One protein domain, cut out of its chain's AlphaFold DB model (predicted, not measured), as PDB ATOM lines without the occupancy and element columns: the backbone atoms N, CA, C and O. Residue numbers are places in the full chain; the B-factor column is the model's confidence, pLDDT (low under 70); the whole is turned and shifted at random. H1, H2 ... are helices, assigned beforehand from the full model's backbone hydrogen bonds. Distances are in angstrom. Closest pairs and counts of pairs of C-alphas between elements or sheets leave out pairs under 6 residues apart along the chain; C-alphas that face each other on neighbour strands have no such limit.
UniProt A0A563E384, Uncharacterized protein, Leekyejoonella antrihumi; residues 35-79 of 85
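Overview. This is residues 35 to 79 of the 85 residues of an uncharacterized protein of Leekyejoonella antrihumi (UniProt A0A563E384). One longer helix, H2, makes the main body; the chain folds back after it, and the short helix H3 packs on residues 54 to 58 of H2. A second short helix, H1, sits loosely near both of them, and residues 74 to 79 stick out as a free tail. The printed part has 45 residues, with three named helices in the order H1, H2, H3 along the chain and no named strand; the class is all helix, with 20 of the 45 residues in named elements, under half. The whole is only just loose, close to compact, with a radius of gyration of the C-alphas of 11.6 A, and its outline is flat, spanning 31 by 31 by 16 A.

Arrangement. The longest helix is H2, residues 48 to 59. H3, residues 65 to 68, touches H2, and H2 touches H3 with residues 54 to 58 alone. The closest C-alphas of the two are those of Ala 58 and Ala 65, 5.6 A apart, and their centres are 11.0 A apart. H1, residues 42 to 45, is close to H2 but not clearly touching; their closest C-alphas, those of Tyr 43 and Arg 51, are 7.1 A apart. H1 is also close to H3 but not clearly touching, and here the closest C-alphas are those of Tyr 43 and Ala 68, 7.4 A apart. Every O i to N i+4 pair inside H2 is within hydrogen-bond range. H1 and H3, with 4 residues each, are too short for such a pair; in each the one pair of O i and N i+3 is within range.

Along the chain. H2, Arg 48 to Ser 59, begins with C-alpha 48 at (119.632, 163.560, 187.875) and ends with C-alpha 59 at (126.841, 154.540, 176.395), 16.3 A from first to last C-alpha. H1, His 42 to Leu 45, is 5.5 A long between its first and last C-alphas and begins with C-alpha 42 at (128.606, 171.956, 182.882). H3, Ala 65 to Ala 68, is 5.1 A long between its first and last C-alphas and ends with C-alpha 68 at (128.808, 164.535, 176.983).

Size, cuts and confidence. The two C-alphas farthest apart, those of Ser 59 and Val 79, are 34.0 A apart, and the first and last printed C-alphas, those of Pro 35 and Val 79, are 23.8 A apart. The printed part has no cut. The links from H1 to H2, 2 residues, and from H2 to H3, 5 residues, are tight. The mean pLDDT of the printed part is 87.5, and residues 35 to 38 are under 70.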
ATOM      1  N   PRO A  35     124.522 182.076 187.286       57.06
ATOM      2  CA  PRO A  35     125.760 182.128 188.052       57.06
ATOM      3  C   PRO A  35     126.280 180.701 188.223       57.06
ATOM      4  O   PRO A  35     125.881 179.968 189.124       57.06
ATOM      5  N   VAL A  36     127.111 180.287 187.276       59.31
ATOM      6  CA  VAL A  36     127.781 179.010 187.238       59.31
ATOM      7  C   VAL A  36     129.091 179.272 187.934       59.31
ATOM      8  O   VAL A  36     129.905 180.078 187.481       59.31
ATOM      9  N   ASP A  37     129.266 178.639 189.084       66.56
ATOM     10  CA  ASP A  37     130.595 178.507 189.640       66.56
ATOM     11  C   ASP A  37     131.462 177.829 188.572       66.56
ATOM     12  O   ASP A  37     131.224 176.677 188.216       66.56
ATOM     13  N   LEU A  38     132.437 178.559 188.025       66.38
ATOM     14  CA  LEU A  38     133.340 178.053 186.989       66.38
ATOM     15  C   LEU A  38     134.216 176.893 187.497       66.38
ATOM     16  O   LEU A  38     134.918 176.274 186.699       66.38
ATOM     17  N   SER A  39     134.194 176.607 188.805       72.75
ATOM     18  CA  SER A  39     134.804 175.415 189.395       72.75
ATOM     19  C   SER A  39     133.997 174.131 189.147       72.75
ATOM     20  O   SER A  39     134.558 173.037 189.225       72.75
ATOM     21  N   VAL A  40     132.708 174.258 188.812       70.69
ATOM     22  CA  VAL A  40     131.772 173.154 188.582       70.69
ATOM     23  C   VAL A  40     131.609 172.933 187.076       70.69
ATOM     24  O   VAL A  40     131.362 173.873 186.317       70.69
ATOM     25  N   GLY A  41     131.761 171.686 186.619       78.06
ATOM     26  CA  GLY A  41     131.605 171.347 185.206       78.06
ATOM     27  C   GLY A  41     130.160 171.516 184.737       78.06
ATOM     28  O   GLY A  41     129.218 171.340 185.504       78.06
ATOM     29  N   HIS A  42     129.954 171.813 183.451       82.12
ATOM     30  CA  HIS A  42     128.606 171.956 182.882       82.12
ATOM     31  C   HIS A  42     127.729 170.718 183.085       82.12
ATOM     32  O   HIS A  42     126.551 170.848 183.402       82.12
ATOM     33  N   TYR A  43     128.332 169.535 182.991       80.50
ATOM     34  CA  TYR A  43     127.673 168.263 183.261       80.50
ATOM     35  C   TYR A  43     127.193 168.122 184.722       80.50
ATOM     36  O   TYR A  43     126.158 167.509 184.972       80.50
ATOM     37  N   ASP A  44     127.891 168.714 185.697       84.94
ATOM     38  CA  ASP A  44     127.516 168.638 187.119       84.94
ATOM     39  C   ASP A  44     126.285 169.493 187.459       84.94
ATOM     40  O   ASP A  44     125.630 169.255 188.477       84.94
ATOM     41  N   LEU A  45     125.960 170.466 186.600       88.00
ATOM     42  CA  LEU A  45     124.794 171.344 186.733       88.00
ATOM     43  C   LEU A  45     123.497 170.709 186.225       88.00
ATOM     44  O   LEU A  45     122.421 171.232 186.506       88.00
ATOM     45  N   LEU A  46     123.594 169.605 185.484       90.88
ATOM     46  CA  LEU A  46     122.438 168.842 185.033       90.88
ATOM     47  C   LEU A  46     121.749 168.165 186.223       90.88
ATOM     48  O   LEU A  46     122.386 167.639 187.152       90.88
ATOM     49  N   ASP A  47     120.424 168.109 186.176       92.12
ATOM     50  CA  ASP A  47     119.676 167.327 187.143       92.12
ATOM     51  C   ASP A  47     119.955 165.815 186.981       92.12
ATOM     52  O   ASP A  47     120.749 165.349 186.155       92.12
ATOM     53  N   ARG A  48     119.379 165.005 187.871       95.06
ATOM     54  CA  ARG A  48     119.632 163.560 187.875       95.06
ATOM     55  C   ARG A  48     119.070 162.858 186.632       95.06
ATOM     56  O   ARG A  48     119.687 161.906 186.157       95.06
ATOM     57  N   GLU A  49     117.895 163.266 186.164       96.12
ATOM     58  CA  GLU A  49     117.252 162.683 184.980       96.12
ATOM     59  C   GLU A  49     118.016 163.094 183.714       96.12
ATOM     60  O   GLU A  49     118.314 162.246 182.873       96.12
ATOM     61  N   GLU A  50     118.426 164.359 183.629       95.31
ATOM     62  CA  GLU A  50     119.224 164.895 182.525       95.31
ATOM     63  C   GLU A  50     120.577 164.183 182.397       95.31
ATOM     64  O   GLU A  50     120.911 163.692 181.316       95.31
ATOM     65  N   ARG A  51     121.333 164.027 183.497       96.38
ATOM     66  CA  ARG A  51     122.602 163.267 183.477       96.38
ATOM     67  C   ARG A  51     122.407 161.833 183.024       96.38
ATOM     68  O   ARG A  51     123.157 161.344 182.186       96.38
ATOM     69  N   ARG A  52     121.358 161.175 183.523       97.38
ATOM     70  CA  ARG A  52     121.036 159.799 183.138       97.38
ATOM     71  C   ARG A  52     120.753 159.680 181.638       97.38
ATOM     72  O   ARG A  52     121.140 158.681 181.033       97.38
ATOM     73  N   ALA A  53     120.084 160.665 181.040       97.12
ATOM     74  CA  ALA A  53     119.843 160.695 179.601       97.12
ATOM     75  C   ALA A  53     121.150 160.877 178.809       97.12
ATOM     76  O   ALA A  53     121.397 160.127 177.863       97.12
ATOM     77  N   VAL A  54     122.011 161.810 179.229       97.06
ATOM     78  CA  VAL A  54     123.328 162.040 178.606       97.06
ATOM     79  C   VAL A  54     124.207 160.787 178.688       97.06
ATOM     80  O   VAL A  54     124.783 160.378 177.678       97.06
ATOM     81  N   ASP A  55     124.247 160.122 179.844       97.25
ATOM     82  CA  ASP A  55     124.990 158.873 180.040       97.25
ATOM     83  C   ASP A  55     124.476 157.757 179.136       97.25
ATOM     84  O   ASP A  55     125.265 157.018 178.543       97.25
ATOM     85  N   LEU A  56     123.152 157.642 178.996       98.38
ATOM     86  CA  LEU A  56     122.552 156.666 178.098       98.38
ATOM     87  C   LEU A  56     123.009 156.922 176.660       98.38
ATOM     88  O   LEU A  56     123.487 155.988 176.017       98.38
ATOM     89  N   PHE A  57     122.935 158.164 176.175       98.00
ATOM     90  CA  PHE A  57     123.365 158.523 174.820       98.00
ATOM     91  C   PHE A  57     124.852 158.263 174.583       98.00
ATOM     92  O   PHE A  57     125.207 157.707 173.540       98.00
ATOM     93  N   ALA A  58     125.707 158.586 175.553       97.81
ATOM     94  CA  ALA A  58     127.130 158.277 175.483       97.81
ATOM     95  C   ALA A  58     127.382 156.761 175.463       97.81
ATOM     96  O   ALA A  58     128.177 156.273 174.661       97.81
ATOM     97  N   SER A  59     126.660 155.994 176.286       97.81
ATOM     98  CA  SER A  59     126.841 154.540 176.395       97.81
ATOM     99  C   SER A  59     126.486 153.778 175.117       97.81
ATOM    100  O   SER A  59     127.095 152.748 174.831       97.81
ATOM    101  N   VAL A  60     125.533 154.289 174.330       98.31
ATOM    102  CA  VAL A  60     125.137 153.699 173.040       98.31
ATOM    103  C   VAL A  60     125.853 154.336 171.843       98.31
ATOM    104  O   VAL A  60     125.588 153.957 170.705       98.31
ATOM    105  N   GLY A  61     126.755 155.294 172.082       97.88
ATOM    106  CA  GLY A  61     127.544 155.960 171.043       97.88
ATOM    107  C   GLY A  61     126.778 156.988 170.206       97.88
ATOM    108  O   GLY A  61     127.249 157.357 169.134       97.88
ATOM    109  N   LEU A  62     125.615 157.458 170.671       98.12
ATOM    110  CA  LEU A  62     124.876 158.548 170.019       98.12
ATOM    111  C   LEU A  62     125.547 159.913 170.226       98.12
ATOM    112  O   LEU A  62     125.329 160.822 169.431       98.12
ATOM    113  N   VAL A  63     126.354 160.047 171.281       97.12
ATOM    114  CA  VAL A  63     127.148 161.238 171.612       97.12
ATOM    115  C   VAL A  63     128.542 160.777 172.037       97.12
ATOM    116  O   VAL A  63     128.669 159.768 172.734       97.12
ATOM    117  N   ALA A  64     129.601 161.485 171.637       96.88
ATOM    118  CA  ALA A  64     130.944 161.146 172.101       96.88
ATOM    119  C   ALA A  64     131.101 161.463 173.598       96.88
ATOM    120  O   ALA A  64     130.600 162.473 174.089       96.88
ATOM    121  N   ALA A  65     131.875 160.657 174.331       93.19
ATOM    122  CA  ALA A  65     132.107 160.890 175.760       93.19
ATOM    123  C   ALA A  65     132.676 162.295 176.056       93.19
ATOM    124  O   ALA A  65     132.325 162.912 177.055       93.19
ATOM    125  N   SER A  66     133.513 162.833 175.163       92.75
ATOM    126  CA  SER A  66     134.041 164.198 175.276       92.75
ATOM    127  C   SER A  66     132.975 165.280 175.102       92.75
ATOM    128  O   SER A  66     133.073 166.333 175.722       92.75
ATOM    129  N   GLU A  67     131.965 165.039 174.265       93.94
ATOM    130  CA  GLU A  67     130.849 165.968 174.058       93.94
ATOM    131  C   GLU A  67     129.870 165.915 175.233       93.94
ATOM    132  O   GLU A  67     129.375 166.953 175.665       93.94
ATOM    133  N   ALA A  68     129.656 164.728 175.809       94.50
ATOM    134  CA  ALA A  68     128.808 164.535 176.983       94.50
ATOM    135  C   ALA A  68     129.267 165.372 178.192       94.50
ATOM    136  O   ALA A  68     128.436 165.967 178.872       94.50
ATOM    137  N   VAL A  69     130.581 165.503 178.420       91.62
ATOM    138  CA  VAL A  69     131.147 166.342 179.503       91.62
ATOM    139  C   VAL A  69     130.783 167.827 179.345       91.62
ATOM    140  O   VAL A  69     130.675 168.553 180.333       91.62
ATOM    141  N   GLY A  70     130.576 168.283 178.108       90.75
ATOM    142  CA  GLY A  70     130.177 169.653 177.787       90.75
ATOM    143  C   GLY A  70     128.664 169.874 177.719       90.75
ATOM    144  O   GLY A  70     128.244 170.966 177.334       90.75
ATOM    145  N   ALA A  71     127.847 168.868 178.045       93.38
ATOM    146  CA  ALA A  71     126.394 168.970 177.973       93.38
ATOM    147  C   ALA A  71     125.861 170.049 178.926       93.38
ATOM    148  O   ALA A  71     126.318 170.193 180.060       93.38
ATOM    149  N   ARG A  72     124.882 170.821 178.446       90.31
ATOM    150  CA  ARG A  72     124.254 171.926 179.179       90.31
ATOM    151  C   ARG A  72     122.750 171.843 179.009       90.31
ATOM    152  O   ARG A  72     122.274 171.660 177.890       90.31
ATOM    153  N   ALA A  73     122.022 172.035 180.103       89.19
ATOM    154  CA  ALA A  73     120.587 172.235 180.040       89.19
ATOM    155  C   ALA A  73     120.297 173.564 179.333       89.19
ATOM    156  O   ALA A  73     120.912 174.596 179.626       89.19
ATOM    157  N   TRP A  74     119.354 173.534 178.399       85.12
ATOM    158  CA  TRP A  74     118.817 174.728 177.767       85.12
ATOM    159  C   TRP A  74     117.320 174.778 178.044       85.12
ATOM    160  O   TRP A  74     116.570 173.910 177.605       85.12
ATOM    161  N   CYS A  75     116.897 175.782 178.809       80.19
ATOM    162  CA  CYS A  75     115.481 176.047 179.019       80.19
ATOM    163  C   CYS A  75     114.944 176.802 177.805       80.19
ATOM    164  O   CYS A  75     115.344 177.943 177.557       80.19
ATOM    165  N   GLU A  76     114.030 176.177 177.066       77.56
ATOM    166  CA  GLU A  76     113.276 176.887 176.040       77.56
ATOM    167  C   GLU A  76     112.464 178.020 176.690       77.56
ATOM    168  O   GLU A  76     111.841 177.818 177.739       77.56
ATOM    169  N   PRO A  77     112.456 179.225 176.097       74.75
ATOM    170  CA  PRO A  77     111.619 180.301 176.593       74.75
ATOM    171  C   PRO A  77     110.150 179.888 176.472       74.75
ATOM    172  O   PRO A  77     109.677 179.529 175.392       74.75
ATOM    173  N   VAL A  78     109.412 179.959 177.582       75.12
ATOM    174  CA  VAL A  78     107.966 179.721 177.571       75.12
ATOM    175  C   VAL A  78     107.317 180.829 176.749       75.12
ATOM    176  O   VAL A  78     107.222 181.974 177.190       75.12
ATOM    177  N   VAL A  79     106.873 180.498 175.538       74.12
ATOM    178  CA  VAL A  79     106.067 181.410 174.727       74.12
ATOM    179  C   VAL A  79     104.658 181.404 175.309       74.12
ATOM    180  O   VAL A  79     103.921 180.428 175.157       74.12
TER     181      VAL A  79